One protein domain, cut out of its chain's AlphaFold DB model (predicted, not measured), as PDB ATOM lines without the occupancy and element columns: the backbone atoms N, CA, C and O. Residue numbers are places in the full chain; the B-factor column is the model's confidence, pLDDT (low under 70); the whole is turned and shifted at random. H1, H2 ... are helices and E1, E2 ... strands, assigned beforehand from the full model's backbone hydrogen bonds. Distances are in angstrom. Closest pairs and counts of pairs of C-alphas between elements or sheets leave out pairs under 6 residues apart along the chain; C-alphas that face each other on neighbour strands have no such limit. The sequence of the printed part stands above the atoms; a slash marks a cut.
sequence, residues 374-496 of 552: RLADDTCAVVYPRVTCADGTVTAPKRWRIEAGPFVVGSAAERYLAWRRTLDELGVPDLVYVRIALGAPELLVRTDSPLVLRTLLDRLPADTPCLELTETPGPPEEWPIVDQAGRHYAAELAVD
ATOM      1  N   ARG A 374     -45.110 -41.647  42.364       68.38
ATOM      2  CA  ARG A 374     -44.716 -42.069  43.702       68.38
ATOM      3  C   ARG A 374     -44.347 -43.541  43.560       68.38
ATOM      4  O   ARG A 374     -45.204 -44.360  43.235       68.38
ATOM      5  N   LEU A 375     -43.057 -43.840  43.678       61.19
ATOM      6  CA  LEU A 375     -42.631 -45.217  43.908       61.19
ATOM      7  C   LEU A 375     -43.208 -45.630  45.270       61.19
ATOM      8  O   LEU A 375     -43.488 -44.738  46.065       61.19
ATOM      9  N   ALA A 376     -43.495 -46.921  45.456       58.25
ATOM     10  CA  ALA A 376     -44.241 -47.520  46.576       58.25
ATOM     11  C   ALA A 376     -44.219 -46.724  47.899       58.25
ATOM     12  O   ALA A 376     -43.196 -46.129  48.232       58.25
ATOM     13  N   ASP A 377     -45.316 -46.760  48.668       62.47
ATOM     14  CA  ASP A 377     -45.563 -45.910  49.854       62.47
ATOM     15  C   ASP A 377     -44.388 -45.800  50.850       62.47
ATOM     16  O   ASP A 377     -44.249 -44.766  51.506       62.47
ATOM     17  N   ASP A 378     -43.511 -46.805  50.890       63.78
ATOM     18  CA  ASP A 378     -42.337 -46.896  51.765       63.78
ATOM     19  C   ASP A 378     -41.100 -46.116  51.278       63.78
ATOM     20  O   ASP A 378     -40.182 -45.849  52.055       63.78
ATOM     21  N   THR A 379     -41.042 -45.727  50.002       63.72
ATOM     22  CA  THR A 379     -39.954 -44.890  49.487       63.72
ATOM     23  C   THR A 379     -40.310 -43.419  49.686       63.72
ATOM     24  O   THR A 379     -41.215 -42.880  49.047       63.72
ATOM     25  N   CYS A 380     -39.577 -42.733  50.566       80.94
ATOM     26  CA  CYS A 380     -39.633 -41.280  50.773       80.94
ATOM     27  C   CYS A 380     -39.090 -40.488  49.558       80.94
ATOM     28  O   CYS A 380     -38.286 -39.562  49.694       80.94
ATOM     29  N   ALA A 381     -39.472 -40.886  48.342       88.38
ATOM     30  CA  ALA A 381     -38.960 -40.366  47.091       88.38
ATOM     31  C   ALA A 381     -40.068 -40.184  46.046       88.38
ATOM     32  O   ALA A 381     -40.987 -40.988  45.899       88.38
ATOM     33  N   VAL A 382     -39.954 -39.112  45.266       89.25
ATOM     34  CA  VAL A 382     -40.804 -38.838  44.104       89.25
ATOM     35  C   VAL A 382     -39.929 -38.819  42.864       89.25
ATOM     36  O   VAL A 382     -38.952 -38.068  42.811       89.25
ATOM     37  N   VAL A 383     -40.298 -39.605  41.851       90.50
ATOM     38  CA  VAL A 383     -39.575 -39.650  40.578       90.50
ATOM     39  C   VAL A 383     -40.351 -38.901  39.504       90.50
ATOM     40  O   VAL A 383     -41.541 -39.127  39.277       90.50
ATOM     41  N   TYR A 384     -39.645 -38.003  38.824       88.62
ATOM     42  CA  TYR A 384     -40.126 -37.272  37.662       88.62
ATOM     43  C   TYR A 384     -39.450 -37.872  36.424       88.62
ATOM     44  O   TYR A 384     -38.223 -37.789  36.314       88.62
ATOM     45  N   PRO A 385     -40.199 -38.510  35.506       89.75
ATOM     46  CA  PRO A 385     -39.609 -39.124  34.321       89.75
ATOM     47  C   PRO A 385     -39.017 -38.074  33.372       89.75
ATOM     48  O   PRO A 385     -39.486 -36.936  33.312       89.75
ATOM     49  N   ARG A 386     -38.014 -38.493  32.589       90.12
ATOM     50  CA  ARG A 386     -37.462 -37.710  31.476       90.12
ATOM     51  C   ARG A 386     -38.560 -37.421  30.450       90.12
ATOM     52  O   ARG A 386     -39.318 -38.320  30.087       90.12
ATOM     53  N   VAL A 387     -38.612 -36.192  29.939       85.38
ATOM     54  CA  VAL A 387     -39.532 -35.788  28.867       85.38
ATOM     55  C   VAL A 387     -38.746 -35.485  27.597       85.38
ATOM     56  O   VAL A 387     -38.045 -34.472  27.514       85.38
ATOM     57  N   THR A 388     -38.902 -36.343  26.592       87.25
ATOM     58  CA  THR A 388     -38.264 -36.223  25.277       87.25
ATOM     59  C   THR A 388     -39.248 -35.773  24.200       87.25
ATOM     60  O   THR A 388     -40.440 -36.085  24.235       87.25
ATOM     61  N   CYS A 389     -38.747 -35.037  23.213       83.31
ATOM     62  CA  CYS A 389     -39.419 -34.834  21.937       83.31
ATOM     63  C   CYS A 389     -39.087 -35.974  20.963       83.31
ATOM     64  O   CYS A 389     -38.162 -36.755  21.188       83.31
ATOM     65  N   ALA A 390     -39.840 -36.061  19.861       82.75
ATOM     66  CA  ALA A 390     -39.659 -37.101  18.844       82.75
ATOM     67  C   ALA A 390     -38.268 -37.077  18.179       82.75
ATOM     68  O   ALA A 390     -37.807 -38.101  17.692       82.75
ATOM     69  N   ASP A 391     -37.601 -35.922  18.179       79.12
ATOM     70  CA  ASP A 391     -36.251 -35.728  17.643       79.12
ATOM     71  C   ASP A 391     -35.134 -36.022  18.665       79.12
ATOM     72  O   ASP A 391     -33.965 -35.775  18.382       79.12
ATOM     73  N   GLY A 392     -35.483 -36.517  19.857       85.50
ATOM     74  CA  GLY A 392     -34.534 -36.811  20.931       85.50
ATOM     75  C   GLY A 392     -34.201 -35.624  21.842       85.50
ATOM     76  O   GLY A 392     -33.522 -35.825  22.848       85.50
ATOM     77  N   THR A 393     -34.704 -34.415  21.561       85.25
ATOM     78  CA  THR A 393     -34.542 -33.256  22.455       85.25
ATOM     79  C   THR A 393     -35.111 -33.567  23.839       85.25
ATOM     80  O   THR A 393     -36.279 -33.940  23.964       85.25
ATOM     81  N   VAL A 394     -34.323 -33.369  24.897       88.00
ATOM     82  CA  VAL A 394     -34.793 -33.521  26.280       88.00
ATOM     83  C   VAL A 394     -35.296 -32.173  26.775       88.00
ATOM     84  O   VAL A 394     -34.528 -31.242  26.990       88.00
ATOM     85  N   THR A 395     -36.609 -32.064  26.963       81.62
ATOM     86  CA  THR A 395     -37.253 -30.828  27.451       81.62
ATOM     87  C   THR A 395     -37.367 -30.770  28.968       81.62
ATOM     88  O   THR A 395     -37.538 -29.689  29.520       81.62
ATOM     89  N   ALA A 396     -37.274 -31.922  29.635       84.00
ATOM     90  CA  ALA A 396     -37.099 -32.017  31.075       84.00
ATOM     91  C   ALA A 396     -36.280 -33.281  31.396       84.00
ATOM     92  O   ALA A 396     -36.694 -34.373  30.988       84.00
ATOM     93  N   PRO A 397     -35.138 -33.166  32.094       88.44
ATOM     94  CA  PRO A 397     -34.375 -34.327  32.543       88.44
ATOM     95  C   PRO A 397     -35.155 -35.128  33.598       88.44
ATOM     96  O   PRO A 397     -36.049 -34.599  34.266       88.44
ATOM     97  N   LYS A 398     -34.814 -36.409  33.763       91.81
ATOM     98  CA  LYS A 398     -35.269 -37.243  34.881       91.81
ATOM     99  C   LYS A 398     -34.802 -36.624  36.196       91.81
ATOM    100  O   LYS A 398     -33.649 -36.203  36.320       91.81
ATOM    101  N   ARG A 399     -35.701 -36.578  37.177       91.88
ATOM    102  CA  ARG A 399     -35.413 -36.032  38.506       91.88
ATOM    103  C   ARG A 399     -35.905 -36.950  39.605       91.88
ATOM    104  O   ARG A 399     -36.923 -37.624  39.452       91.88
ATOM    105  N   TRP A 400     -35.219 -36.905  40.734       93.62
ATOM    106  CA  TRP A 400     -35.593 -37.593  41.959       93.62
ATOM    107  C   TRP A 400     -35.658 -36.562  43.074       93.62
ATOM    108  O   TRP A 400     -34.696 -35.840  43.309       93.62
ATOM    109  N   ARG A 401     -36.790 -36.477  43.761       92.56
ATOM    110  CA  ARG A 401     -36.919 -35.696  44.990       92.56
ATOM    111  C   ARG A 401     -36.936 -36.674  46.147       92.56
ATOM    112  O   ARG A 401     -37.878 -37.451  46.233       92.56
ATOM    113  N   ILE A 402     -35.923 -36.631  46.999       92.38
ATOM    114  CA  ILE A 402     -35.707 -37.594  48.081       92.38
ATOM    115  C   ILE A 402     -35.756 -36.840  49.408       92.38
ATOM    116  O   ILE A 402     -35.153 -35.775  49.520       92.38
ATOM    117  N   GLU A 403     -36.481 -37.338  50.405       91.50
ATOM    118  CA  GLU A 403     -36.463 -36.736  51.744       91.50
ATOM    119  C   GLU A 403     -35.057 -36.793  52.350       91.50
ATOM    120  O   GLU A 403     -34.353 -37.793  52.222       91.50
ATOM    121  N   ALA A 404     -34.630 -35.711  53.007       91.12
ATOM    122  CA  ALA A 404     -33.272 -35.639  53.551       91.12
ATOM    123  C   ALA A 404     -33.127 -36.349  54.908       91.12
ATOM    124  O   ALA A 404     -32.013 -36.697  55.295       91.12
ATOM    125  N   GLY A 405     -34.242 -36.580  55.618       88.88
ATOM    126  CA  GLY A 405     -34.286 -37.149  56.972       88.88
ATOM    127  C   GLY A 405     -33.416 -38.402  57.166       88.88
ATOM    128  O   GLY A 405     -32.576 -38.411  58.067       88.88
ATOM    129  N   PRO A 406     -33.528 -39.429  56.302       87.56
ATOM    130  CA  PRO A 406     -32.701 -40.635  56.396       87.56
ATOM    131  C   PRO A 406     -31.187 -40.397  56.261       87.56
ATOM    132  O   PRO A 406     -30.401 -41.234  56.694       87.56
ATOM    133  N   PHE A 407     -30.761 -39.273  55.673       88.56
ATOM    134  CA  PHE A 407     -29.350 -38.971  55.404       88.56
ATOM    135  C   PHE A 407     -28.724 -38.005  56.408       88.56
ATOM    136  O   PHE A 407     -27.532 -37.731  56.303       88.56
ATOM    137  N   VAL A 408     -29.490 -37.464  57.357       86.50
ATOM    138  CA  VAL A 408     -28.974 -36.517  58.363       86.50
ATOM    139  C   VAL A 408     -28.775 -37.152  59.740       86.50
ATOM    140  O   VAL A 408     -28.156 -36.541  60.606       86.50
ATOM    141  N   VAL A 409     -29.237 -38.390  59.939       86.31
ATOM    142  CA  VAL A 409     -29.138 -39.122  61.211       86.31
ATOM    143  C   VAL A 409     -28.072 -40.219  61.130       86.31
ATOM    144  O   VAL A 409     -27.916 -40.873  60.102       86.31
ATOM    145  N   GLY A 410     -27.358 -40.438  62.236       90.50
ATOM    146  CA  GLY A 410     -26.366 -41.505  62.376       90.50
ATOM    147  C   GLY A 410     -24.934 -41.078  62.053       90.50
ATOM    148  O   GLY A 410     -24.629 -39.917  61.764       90.50
ATOM    149  N   SER A 411     -24.021 -42.038  62.132       92.00
ATOM    150  CA  SER A 411     -22.615 -41.860  61.773       92.00
ATOM    151  C   SER A 411     -22.444 -41.572  60.276       92.00
ATOM    152  O   SER A 411     -23.307 -41.870  59.452       92.00
ATOM    153  N   ALA A 412     -21.296 -41.016  59.876       90.50
ATOM    154  CA  ALA A 412     -21.006 -40.758  58.460       90.50
ATOM    155  C   ALA A 412     -21.087 -42.027  57.582       90.50
ATOM    156  O   ALA A 412     -21.519 -41.945  56.434       90.50
ATOM    157  N   ALA A 413     -20.714 -43.191  58.125       92.62
ATOM    158  CA  ALA A 413     -20.801 -44.469  57.421       92.62
ATOM    159  C   ALA A 413     -22.257 -44.929  57.244       92.62
ATOM    160  O   ALA A 413     -22.640 -45.322  56.145       92.62
ATOM    161  N   GLU A 414     -23.083 -44.827  58.289       93.50
ATOM    162  CA  GLU A 414     -24.514 -45.159  58.213       93.50
ATOM    163  C   GLU A 414     -25.246 -44.239  57.233       93.50
ATOM    164  O   GLU A 414     -25.979 -44.732  56.377       93.50
ATOM    165  N   ARG A 415     -24.970 -42.926  57.282       92.44
ATOM    166  CA  ARG A 415     -25.504 -41.941  56.328       92.44
ATOM    167  C   ARG A 415     -25.147 -42.298  54.882       92.44
ATOM    168  O   ARG A 415     -26.008 -42.260  54.006       92.44
ATOM    169  N   TYR A 416     -23.895 -42.687  54.628       93.75
ATOM    170  CA  TYR A 416     -23.441 -43.105  53.297       93.75
ATOM    171  C   TYR A 416     -24.107 -44.407  52.822       93.75
ATOM    172  O   TYR A 416     -24.529 -44.498  51.669       93.75
ATOM    173  N   LEU A 417     -24.240 -45.408  53.696       93.94
ATOM    174  CA  LEU A 417     -24.900 -46.673  53.359       93.94
ATOM    175  C   LEU A 417     -26.400 -46.487  53.103       93.94
ATOM    176  O   LEU A 417     -26.931 -47.089  52.169       93.94
ATOM    177  N   ALA A 418     -27.070 -45.647  53.897       92.62
ATOM    178  CA  ALA A 418     -28.462 -45.269  53.674       92.62
ATOM    179  C   ALA A 418     -28.623 -44.574  52.316       92.62
ATOM    180  O   ALA A 418     -29.460 -44.981  51.516       92.62
ATOM    181  N   TRP A 419     -27.756 -43.600  52.015       93.69
ATOM    182  CA  TRP A 419     -27.716 -42.931  50.717       93.69
ATOM    183  C   TRP A 419     -27.561 -43.908  49.551       93.69
ATOM    184  O   TRP A 419     -28.385 -43.892  48.638       93.69
ATOM    185  N   ARG A 420     -26.544 -44.781  49.577       95.00
ATOM    186  CA  ARG A 420     -26.306 -45.733  48.481       95.00
ATOM    187  C   ARG A 420     -27.487 -46.665  48.273       95.00
ATOM    188  O   ARG A 420     -27.942 -46.788  47.145       95.00
ATOM    189  N   ARG A 421     -28.037 -47.225  49.353       94.19
ATOM    190  CA  ARG A 421     -29.208 -48.102  49.270       94.19
ATOM    191  C   ARG A 421     -30.389 -47.398  48.605       94.19
ATOM    192  O   ARG A 421     -30.946 -47.930  47.652       94.19
ATOM    193  N   THR A 422     -30.716 -46.180  49.047       93.50
ATOM    194  CA  THR A 422     -31.810 -45.401  48.454       93.50
ATOM    195  C   THR A 422     -31.557 -45.088  46.981       93.50
ATOM    196  O   THR A 422     -32.469 -45.189  46.168       93.50
ATOM    197  N   LEU A 423     -30.335 -44.714  46.598       94.50
ATOM    198  CA  LEU A 423     -30.031 -44.409  45.200       94.50
ATOM    199  C   LEU A 423     -30.055 -45.640  44.290       94.50
ATOM    200  O   LEU A 423     -30.563 -45.541  43.173       94.50
ATOM    201  N   ASP A 424     -29.542 -46.773  44.769       94.62
ATOM    202  CA  ASP A 424     -29.533 -48.037  44.033       94.62
ATOM    203  C   ASP A 424     -30.976 -48.534  43.811       94.62
ATOM    204  O   ASP A 424     -31.344 -48.885  42.690       94.62
ATOM    205  N   GLU A 425     -31.833 -48.456  44.838       93.50
ATOM    206  CA  GLU A 425     -33.273 -48.764  44.748       93.50
ATOM    207  C   GLU A 425     -34.002 -47.865  43.733       93.50
ATOM    208  O   GLU A 425     -34.874 -48.318  42.990       93.50
ATOM    209  N   LEU A 426     -33.631 -46.583  43.672       93.44
ATOM    210  CA  LEU A 426     -34.223 -45.593  42.766       93.44
ATOM    211  C   LEU A 426     -33.614 -45.595  41.353       93.44
ATOM    212  O   LEU A 426     -34.078 -44.842  40.479       93.44
ATOM    213  N   GLY A 427     -32.570 -46.400  41.122       94.81
ATOM    214  CA  GLY A 427     -31.802 -46.421  39.879       94.81
ATOM    215  C   GLY A 427     -31.235 -45.044  39.523       94.81
ATOM    216  O   GLY A 427     -31.395 -44.580  38.387       94.81
ATOM    217  N   VAL A 428     -30.671 -44.344  40.511       95.81
ATOM    218  CA  VAL A 428     -30.006 -43.052  40.307       95.81
ATOM    219  C   VAL A 428     -28.599 -43.291  39.747       95.81
ATOM    220  O   VAL A 428     -27.864 -44.093  40.316       95.81
ATOM    221  N   PRO A 429     -28.195 -42.607  38.660       95.19
ATOM    222  CA  PRO A 429     -26.849 -42.734  38.108       95.19
ATOM    223  C   PRO A 429     -25.740 -42.334  39.089       95.19
ATOM    224  O   PRO A 429     -25.952 -41.554  40.022       95.19
ATOM    225  N   ASP A 430     -24.517 -42.785  38.804       95.06
ATOM    226  CA  ASP A 430     -23.339 -42.438  39.608       95.06
ATOM    227  C   ASP A 430     -22.965 -40.953  39.529       95.06
ATOM    228  O   ASP A 430     -22.279 -40.442  40.411       95.06
ATOM    229  N   LEU A 431     -23.439 -40.232  38.507       95.25
ATOM    230  CA  LEU A 431     -23.200 -38.805  38.334       95.25
ATOM    231  C   LEU A 431     -24.504 -38.044  38.091       95.25
ATOM    232  O   LEU A 431     -25.184 -38.236  37.078       95.25
ATOM    233  N   VAL A 432     -24.818 -37.127  39.003       95.12
ATOM    234  CA  VAL A 432     -26.048 -36.323  38.983       95.12
ATOM    235  C   VAL A 432     -25.766 -34.879  39.369       95.12
ATOM    236  O   VAL A 432     -24.776 -34.575  40.033       95.12
ATOM    237  N   TYR A 433     -26.673 -33.985  38.998       92.88
ATOM    238  CA  TYR A 433     -26.773 -32.671  39.617       92.88
ATOM    239  C   TYR A 433     -27.622 -32.772  40.885       92.88
ATOM    240  O   TYR A 433     -28.706 -33.345  40.850       92.88
ATOM    241  N   VAL A 434     -27.156 -32.209  41.998       92.50
ATOM    242  CA  VAL A 434     -27.876 -32.171  43.276       92.50
ATOM    243  C   VAL A 434     -28.205 -30.733  43.637       92.50
ATOM    244  O   VAL A 434     -27.343 -29.858  43.604       92.50
ATOM    245  N   ARG A 435     -29.449 -30.500  44.047       89.69
ATOM    246  CA  ARG A 435     -29.932 -29.237  44.589       89.69
ATOM    247  C   ARG A 435     -30.498 -29.469  45.987       89.69
ATOM    248  O   ARG A 435     -31.408 -30.272  46.175       89.69
ATOM    249  N   ILE A 436     -29.953 -28.742  46.960       86.62
ATOM    250  CA  ILE A 436     -30.274 -28.916  48.387       86.62
ATOM    251  C   ILE A 436     -31.435 -28.035  48.867       86.62
ATOM    252  O   ILE A 436     -32.026 -28.300  49.902       86.62
ATOM    253  N   ALA A 437     -31.778 -26.987  48.118       79.62
ATOM    254  CA  ALA A 437     -32.902 -26.106  48.413       79.62
ATOM    255  C   ALA A 437     -33.393 -25.414  47.137       79.62
ATOM    256  O   ALA A 437     -32.670 -25.311  46.142       79.62
ATOM    257  N   LEU A 438     -34.620 -24.891  47.162       71.25
ATOM    258  CA  LEU A 438     -35.135 -24.093  46.053       71.25
ATOM    259  C   LEU A 438     -34.268 -22.835  45.871       71.25
ATOM    260  O   LEU A 438     -34.174 -22.004  46.770       71.25
ATOM    261  N   GLY A 439     -33.650 -22.692  44.697       69.38
ATOM    262  CA  GLY A 439     -32.748 -21.578  44.387       69.38
ATOM    263  C   GLY A 439     -31.294 -21.774  44.829       69.38
ATOM    264  O   GLY A 439     -30.476 -20.907  44.538       69.38
ATOM    265  N   ALA A 440     -30.955 -22.894  45.477       78.19
ATOM    266  CA  ALA A 440     -29.558 -23.281  45.659       78.19
ATOM    267  C   ALA A 440     -28.924 -23.642  44.300       78.19
ATOM    268  O   ALA A 440     -29.639 -24.141  43.419       78.19
ATOM    269  N   PRO A 441     -27.609 -23.414  44.120       77.88
ATOM    270  CA  PRO A 441     -26.911 -23.850  42.919       77.88
ATOM    271  C   PRO A 441     -26.988 -25.374  42.773       77.88
ATOM    272  O   PRO A 441     -27.025 -26.109  43.762       77.88
ATOM    273  N   GLU A 442     -27.003 -25.838  41.527       84.88
ATOM    274  CA  GLU A 442     -26.860 -27.258  41.221       84.88
ATOM    275  C   GLU A 442     -25.394 -27.669  41.393       84.88
ATOM    276  O   GLU A 442     -24.487 -27.041  40.851       84.88
ATOM    277  N   LEU A 443     -25.161 -28.730  42.161       88.81
ATOM    278  CA  LEU A 443     -23.837 -29.300  42.389       88.81
ATOM    279  C   LEU A 443     -23.695 -30.574  41.565       88.81
ATOM    280  O   LEU A 443     -24.503 -31.486  41.712       88.81
ATOM    281  N   LEU A 444     -22.662 -30.673  40.733       91.44
ATOM    282  CA  LEU A 444     -22.335 -31.926  40.058       91.44
ATOM    283  C   LEU A 444     -21.684 -32.885  41.067       91.44
ATOM    284  O   LEU A 444     -20.592 -32.620  41.571       91.44
ATOM    285  N   VAL A 445     -22.365 -33.985  41.379       93.50
ATOM    286  CA  VAL A 445     -21.997 -34.913  42.453       93.50
ATOM    287  C   VAL A 445     -21.827 -36.321  41.908       93.50
ATOM    288  O   VAL A 445     -22.721 -36.870  41.262       93.50
ATOM    289  N   ARG A 446     -20.685 -36.923  42.251       94.81
ATOM    290  CA  ARG A 446     -20.483 -38.369  42.192       94.81
ATOM    291  C   ARG A 446     -21.170 -39.026  43.379       94.81
ATOM    292  O   ARG A 446     -20.747 -38.837  44.521       94.81
ATOM    293  N   THR A 447     -22.238 -39.764  43.121       94.69
ATOM    294  CA  THR A 447     -23.093 -40.348  44.159       94.69
ATOM    295  C   THR A 447     -22.450 -41.539  44.872       94.69
ATOM    296  O   THR A 447     -22.956 -41.986  45.901       94.69
ATOM    297  N   ASP A 448     -21.337 -42.048  44.344       94.69
ATOM    298  CA  ASP A 448     -20.489 -43.107  44.900       94.69
ATOM    299  C   ASP A 448     -19.283 -42.567  45.692       94.69
ATOM    300  O   ASP A 448     -18.504 -43.339  46.247       94.69
ATOM    301  N   SER A 449     -19.105 -41.242  45.768       95.62
ATOM    302  CA  SER A 449     -17.971 -40.638  46.469       95.62
ATOM    303  C   SER A 449     -18.322 -40.306  47.924       95.62
ATOM    304  O   SER A 449     -19.025 -39.319  48.168       95.62
ATOM    305  N   PRO A 450     -17.784 -41.031  48.928       92.69
ATOM    306  CA  PRO A 450     -18.085 -40.757  50.336       92.69
ATOM    307  C   PRO A 450     -17.609 -39.367  50.788       92.69
ATOM    308  O   PRO A 450     -18.223 -38.761  51.663       92.69
ATOM    309  N   LEU A 451     -16.542 -38.826  50.181       91.69
ATOM    310  CA  LEU A 451     -16.021 -37.491  50.499       91.69
ATOM    311  C   LEU A 451     -16.930 -36.371  49.985       91.69
ATOM    312  O   LEU A 451     -17.234 -35.433  50.729       91.69
ATOM    313  N   VAL A 452     -17.383 -36.473  48.730       88.75
ATOM    314  CA  VAL A 452     -18.343 -35.515  48.161       88.75
ATOM    315  C   VAL A 452     -19.641 -35.569  48.954       88.75
ATOM    316  O   VAL A 452     -20.183 -34.524  49.308       88.75
ATOM    317  N   LEU A 453     -20.087 -36.774  49.312       88.00
ATOM    318  CA  LEU A 453     -21.313 -36.950  50.071       88.00
ATOM    319  C   LEU A 453     -21.229 -36.365  51.471       88.00
ATOM    320  O   LEU A 453     -22.121 -35.634  51.883       88.00
ATOM    321  N   ARG A 454     -20.139 -36.627  52.192       88.50
ATOM    322  CA  ARG A 454     -19.911 -36.015  53.499       88.50
ATOM    323  C   ARG A 454     -19.930 -34.490  53.398       88.50
ATOM    324  O   ARG A 454     -20.600 -33.841  54.187       88.50
ATOM    325  N   THR A 455     -19.259 -33.927  52.392       87.38
ATOM    326  CA  THR A 455     -19.223 -32.471  52.167       87.38
ATOM    327  C   THR A 455     -20.612 -31.904  51.871       87.38
ATOM    328  O   THR A 455     -20.942 -30.817  52.337       87.38
ATOM    329  N   LEU A 456     -21.424 -32.635  51.105       89.44
ATOM    330  CA  LEU A 456     -22.807 -32.276  50.811       89.44
ATOM    331  C   LEU A 456     -23.668 -32.323  52.081       89.44
ATOM    332  O   LEU A 456     -24.302 -31.327  52.414       89.44
ATOM    333  N   LEU A 457     -23.665 -33.456  52.790       86.88
ATOM    334  CA  LEU A 457     -24.520 -33.717  53.950       86.88
ATOM    335  C   LEU A 457     -24.158 -32.848  55.158       86.88
ATOM    336  O   LEU A 457     -25.054 -32.368  55.842       86.88
ATOM    337  N   ASP A 458     -22.870 -32.595  55.398       86.25
ATOM    338  CA  ASP A 458     -22.409 -31.738  56.501       86.25
ATOM    339  C   ASP A 458     -22.759 -30.250  56.263       86.25
ATOM    340  O   ASP A 458     -22.708 -29.445  57.190       86.25
ATOM    341  N   ARG A 459     -23.133 -29.872  55.029       83.31
ATOM    342  CA  ARG A 459     -23.592 -28.519  54.661       83.31
ATOM    343  C   ARG A 459     -25.108 -28.393  54.550       83.31
ATOM    344  O   ARG A 459     -25.586 -27.296  54.266       83.31
ATOM    345  N   LEU A 460     -25.862 -29.478  54.730       85.75
ATOM    346  CA  LEU A 460     -27.319 -29.411  54.690       85.75
ATOM    347  C   LEU A 460     -27.836 -28.664  55.923       85.75
ATOM    348  O   LEU A 460     -27.537 -29.075  57.047       85.75
ATOM    349  N   PRO A 461     -28.644 -27.602  55.747       83.75
ATOM    350  CA  PRO A 461     -29.439 -27.064  56.840       83.75
ATOM    351  C   PRO A 461     -30.243 -28.177  57.519       83.75
ATOM    352  O   PRO A 461     -30.797 -29.042  56.835       83.75
ATOM    353  N   ALA A 462     -30.321 -28.156  58.852       81.12
ATOM    354  CA  ALA A 462     -31.015 -29.188  59.629       81.12
ATOM    355  C   ALA A 462     -32.509 -29.315  59.267       81.12
ATOM    356  O   ALA A 462     -33.106 -30.370  59.454       81.12
ATOM    357  N   ASP A 463     -33.098 -28.251  58.725       84.44
ATOM    358  CA  ASP A 463     -34.482 -28.160  58.271       84.44
ATOM    359  C   ASP A 463     -34.663 -28.482  56.778       84.44
ATOM    360  O   ASP A 463     -35.760 -28.300  56.251       84.44
ATOM    361  N   THR A 464     -33.626 -28.968  56.081       87.12
ATOM    362  CA  THR A 464     -33.723 -29.332  54.660       87.12
ATOM    363  C   THR A 464     -34.750 -30.450  54.483       87.12
ATOM    364  O   THR A 464     -34.486 -31.584  54.882       87.12
ATOM    365  N   PRO A 465     -35.911 -30.201  53.852       87.12
ATOM    366  CA  PRO A 465     -36.961 -31.212  53.797       87.12
ATOM    367  C   PRO A 465     -36.637 -32.307  52.775       87.12
ATOM    368  O   PRO A 465     -37.024 -33.464  52.937       87.12
ATOM    369  N   CYS A 466     -35.940 -31.956  51.693       90.88
ATOM    370  CA  CYS A 466     -35.639 -32.869  50.602       90.88
ATOM    371  C   CYS A 466     -34.434 -32.416  49.777       90.88
ATOM    372  O   CYS A 466     -34.163 -31.223  49.654       90.88
ATOM    373  N   LEU A 467     -33.807 -33.383  49.120       92.19
ATOM    374  CA  LEU A 467     -32.804 -33.207  48.082       92.19
ATOM    375  C   LEU A 467     -33.456 -33.433  46.718       92.19
ATOM    376  O   LEU A 467     -34.262 -34.349  46.555       92.19
ATOM    377  N   GLU A 468     -33.108 -32.613  45.731       92.12
ATOM    378  CA  GLU A 468     -33.492 -32.841  44.338       92.12
ATOM    379  C   GLU A 468     -32.266 -33.248  43.529       92.12
ATOM    380  O   GLU A 468     -31.281 -32.517  43.464       92.12
ATOM    381  N   LEU A 469     -32.330 -34.427  42.923       94.19
ATOM    382  CA  LEU A 469     -31.308 -34.976  42.051       94.19
ATOM    383  C   LEU A 469     -31.821 -34.881  40.616       94.19
ATOM    384  O   LEU A 469     -32.982 -35.191  40.350       94.19
ATOM    385  N   THR A 470     -30.959 -34.485  39.690       91.88
ATOM    386  CA  THR A 470     -31.252 -34.379  38.261       91.88
ATOM    387  C   THR A 470     -30.198 -35.148  37.482       91.88
ATOM    388  O   THR A 470     -29.004 -35.018  37.747       91.88
ATOM    389  N   GLU A 471     -30.625 -35.964  36.525       93.44
ATOM    390  CA  GLU A 471     -29.689 -36.725  35.695       93.44
ATOM    391  C   GLU A 471     -28.788 -35.809  34.846       93.44
ATOM    392  O   GLU A 471     -29.143 -34.676  34.503       93.44
ATOM    393  N   THR A 472     -27.610 -36.317  34.496       92.50
ATOM    394  CA  THR A 472     -26.649 -35.659  33.602       92.50
ATOM    395  C   THR A 472     -26.906 -36.024  32.133       92.50
ATOM    396  O   THR A 472     -27.536 -37.053  31.864       92.50
ATOM    397  N   PRO A 473     -26.450 -35.199  31.165       89.94
ATOM    398  CA  PRO A 473     -26.603 -35.451  29.730       89.94
ATOM    399  C   PRO A 473     -25.674 -36.570  29.226       89.94
ATOM    400  O   PRO A 473     -24.792 -36.340  28.402       89.94
ATOM    401  N   GLY A 474     -25.873 -37.785  29.733       88.31
ATOM    402  CA  GLY A 474     -24.973 -38.910  29.495       88.31
ATOM    403  C   GLY A 474     -23.703 -38.849  30.352       88.31
ATOM    404  O   GLY A 474     -23.521 -37.912  31.145       88.31
ATOM    405  N   PRO A 475     -22.843 -39.871  30.229       89.62
ATOM    406  CA  PRO A 475     -21.626 -39.972  31.014       89.62
ATOM    407  C   PRO A 475     -20.569 -38.937  30.561       89.62
ATOM    408  O   PRO A 475     -20.623 -38.465  29.422       89.62
ATOM    409  N   PRO A 476     -19.619 -38.544  31.430       90.69
ATOM    410  CA  PRO A 476     -18.638 -37.500  31.128       90.69
ATOM    411  C   PRO A 476     -17.837 -37.706  29.847       90.69
ATOM    412  O   PRO A 476     -17.646 -36.755  29.099       90.69
ATOM    413  N   GLU A 477     -17.407 -38.935  29.576       89.31
ATOM    414  CA  GLU A 477     -16.658 -39.347  28.383       89.31
ATOM    415  C   GLU A 477     -17.418 -39.142  27.065       89.31
ATOM    416  O   GLU A 477     -16.839 -39.226  25.987       89.31
ATOM    417  N   GLU A 478     -18.714 -38.849  27.136       87.12
ATOM    418  CA  GLU A 478     -19.549 -38.546  25.980       87.12
ATOM    419  C   GLU A 478     -19.828 -37.044  25.835       87.12
ATOM    420  O   GLU A 478     -20.389 -36.612  24.829       87.12
ATOM    421  N   TRP A 479     -19.452 -36.193  26.796       87.12
ATOM    422  CA  TRP A 479     -19.818 -34.781  26.701       87.12
ATOM    423  C   TRP A 479     -19.156 -34.107  25.493       87.12
ATOM    424  O   TRP A 479     -17.958 -34.269  25.269       87.12
ATOM    425  N   PRO A 480     -19.901 -33.312  24.709       81.50
ATOM    426  CA  PRO A 480     -19.440 -32.861  23.396       81.50
ATOM    427  C   PRO A 480     -18.375 -31.760  23.457       81.50
ATOM    428  O   PRO A 480     -17.891 -31.316  22.415       81.50
ATOM    429  N   ILE A 481     -18.053 -31.256  24.652       81.31
ATOM    430  CA  ILE A 481     -17.065 -30.194  24.832       81.31
ATOM    431  C   ILE A 481     -15.768 -30.854  25.248       81.31
ATOM    432  O   ILE A 481     -15.644 -31.300  26.385       81.31
ATOM    433  N   VAL A 482     -14.820 -30.915  24.319       78.38
ATOM    434  CA  VAL A 482     -13.561 -31.634  24.499       78.38
ATOM    435  C   VAL A 482     -12.399 -30.670  24.292       78.38
ATOM    436  O   VAL A 482     -12.396 -29.905  23.326       78.38
ATOM    437  N   ASP A 483     -11.425 -30.670  25.203       75.31
ATOM    438  CA  ASP A 483     -10.187 -29.913  25.005       75.31
ATOM    439  C   ASP A 483      -9.159 -30.680  24.155       75.31
ATOM    440  O   ASP A 483      -9.361 -31.812  23.722       75.31
ATOM    441  N   GLN A 484      -8.001 -30.058  23.930       69.75
ATOM    442  CA  GLN A 484      -6.905 -30.659  23.165       69.75
ATOM    443  C   GLN A 484      -6.309 -31.922  23.798       69.75
ATOM    444  O   GLN A 484      -5.638 -32.680  23.104       69.75
ATOM    445  N   ALA A 485      -6.502 -32.128  25.100       77.88
ATOM    446  CA  ALA A 485      -6.020 -33.303  25.813       77.88
ATOM    447  C   ALA A 485      -7.053 -34.443  25.810       77.88
ATOM    448  O   ALA A 485      -6.852 -35.439  26.501       77.88
ATOM    449  N   GLY A 486      -8.163 -34.296  25.075       80.56
ATOM    450  CA  GLY A 486      -9.253 -35.267  25.066       80.56
ATOM    451  C   GLY A 486     -10.097 -35.233  26.341       80.56
ATOM    452  O   GLY A 486     -10.829 -36.179  26.613       80.56
ATOM    453  N   ARG A 487      -9.990 -34.183  27.166       83.56
ATOM    454  CA  ARG A 487     -10.791 -34.060  28.389       83.56
ATOM    455  C   ARG A 487     -12.150 -33.488  28.051       83.56
ATOM    456  O   ARG A 487     -12.244 -32.488  27.346       83.56
ATOM    457  N   HIS A 488     -13.181 -34.103  28.606       85.31
ATOM    458  CA  HIS A 488     -14.565 -33.724  28.388       85.31
ATOM    459  C   HIS A 488     -15.069 -32.785  29.488       85.31
ATOM    460  O   HIS A 488     -14.713 -32.927  30.660       85.31
ATOM    461  N   TYR A 489     -15.924 -31.834  29.114       84.69
ATOM    462  CA  TYR A 489     -16.425 -30.787  29.998       84.69
ATOM    463  C   TYR A 489     -17.947 -30.709  29.968       84.69
ATOM    464  O   TYR A 489     -18.574 -30.721  28.907       84.69
ATOM    465  N   ALA A 490     -18.538 -30.560  31.154       85.94
ATOM    466  CA  ALA A 490     -19.924 -30.142  31.268       85.94
ATOM    467  C   ALA A 490     -20.020 -28.680  30.825       85.94
ATOM    468  O   ALA A 490     -19.218 -27.842  31.244       85.94
ATOM    469  N   ALA A 491     -21.006 -28.377  29.990       83.19
ATOM    470  CA  ALA A 491     -21.253 -27.022  29.533       83.19
ATOM    471  C   ALA A 491     -22.745 -26.727  29.487       83.19
ATOM    472  O   ALA A 491     -23.572 -27.590  29.186       83.19
ATOM    473  N   GLU A 492     -23.060 -25.465  29.738       82.88
ATOM    474  CA  GLU A 492     -24.386 -24.913  29.558       82.88
ATOM    475  C   GLU A 492     -24.283 -23.666  28.688       82.88
ATOM    476  O   GLU A 492     -23.384 -22.841  28.851       82.88
ATOM    477  N   LEU A 493     -25.204 -23.539  27.744       80.75
ATOM    478  CA  LEU A 493     -25.278 -22.429  26.813       80.75
ATOM    479  C   LEU A 493     -26.502 -21.590  27.161       80.75
ATOM    480  O   LEU A 493     -27.627 -22.086  27.146       80.75
ATOM    481  N   ALA A 494     -26.272 -20.314  27.455       80.56
ATOM    482  CA  ALA A 494     -27.316 -19.301  27.501       80.56
ATOM    483  C   ALA A 494     -27.756 -18.987  26.069       80.56
ATOM    484  O   ALA A 494     -26.946 -18.492  25.281       80.56
ATOM    485  N   VAL A 495     -29.002 -19.295  25.711       81.19
ATOM    486  CA  VAL A 495     -29.496 -19.072  24.348       81.19
ATOM    487  C   VAL A 495     -30.729 -18.197  24.365       81.19
ATOM    488  O   VAL A 495     -31.812 -18.643  24.751       81.19
ATOM    489  N   ASP A 496     -30.584 -16.975  23.861       81.12
ATOM    490  CA  ASP A 496     -31.733 -16.107  23.660       81.12
ATOM    491  C   ASP A 496     -32.367 -16.307  22.294       81.12
ATOM    492  O   ASP A 496     -31.723 -16.603  21.282       81.12
TER     493      ASP A 496
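AT A GLANCE: This is residues 374 to 496 of the 552 residues of an uncharacterized protein of Embleya scabrispora (UniProt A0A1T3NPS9). A strongly twisted sheet of five strands, with a small cluster of three helices, H1, H2 and H3, gathered close by it, makes the body of this domain. Beyond the sheet, E2 and residues 387 to 388 make a narrow two-stranded extension of E3 and E1, while residues 472 to 492 loop away from the end of E6 and lead to E7, far from the sheet. The printed part has 123 residues with three named helices and seven named strands, in the order E1 E2 E3 H1 H2 E4 E5 H3 E6 E7; the sheet runs E1 E3 E6 E4 E5, antiparallel throughout. The class is mixed, helices and strands, with under half of the residues in named elements. The whole is compact, with a radius of gyration of the C-alphas of 15.7 A and spans of 44 by 35 by 27 A.

IN THESE COORDINATES: E1 is residues 381 to 384, beginning at C-alpha 381 (-38.960, -40.366, 47.091). E2, residues 394 to 396, runs on into E3, residues 399 to 403 and 13.3 A long, at 28 degrees. H1 is residues 405 to 408; H2, residues 412 to 425, measures 20.1 A and begins at C-alpha 412 (-21.006, -40.758, 58.460). E4 is residues 431 to 435, 13.3 A, E5 residues 443 to 446 and H3 residues 450 to 457. E6, residues 466 to 471, measures 16.5 A, and E7, residues 493 to 496, ends at C-alpha 496 (-31.733, -16.107, 23.660).

HOW THE PARTS SIT: In the sheet, edge strand E1 pairs with E3 through N 382 and O 401, 2.8 A. E3 pairs with E6 through N 400 and O 469, 2.8 A. E6 pairs with E4 through N 433 and O 470, 2.8 A. E4 and edge strand E5 form a hairpin, with N 434 and O 443 2.8 A apart. Two split strand-helix-strand units, in each of which two strands run the same way in the sheet without being neighbours and helices come between them along the chain, are E3, H1 H2, E4, with E6 between E3 and E4 in the sheet, and E5, H3, E6, with E4 between E5 and E6 in the sheet; both crossovers are right-handed. H2 only grazes the sheet with residues 419 to 423, as H3 does with 452 to 456; H1 is only just not on it, with 4 pairs of C-alphas within 10 A. H2 touches H1 with residues 415 to 419 alone, closest at the C-alphas of Phe 407 and Arg 415, 4.9 A. With residues 412 to 416 alone H2 touches H3, about perpendicular at 87 degrees, the closest C-alphas being those of Tyr 416 and Pro 450, 6.6 A. In H2 and H3 every O i to N i+4 pair is within hydrogen-bond range; H1 is too short for one. E2 and E7 pair with no named strand.

THE WHOLE: The C-alphas farthest apart, of Asp 377 and Gln 484, are 49.4 A apart. The printed part has no cut. The link from E6 to E7, 21 residues, is long; within it residues 481 to 482 pair antiparallel with 488 to 489. Mean pLDDT of the printed part is 86.8; residues 374 to 379, 439 and 484 are under 70.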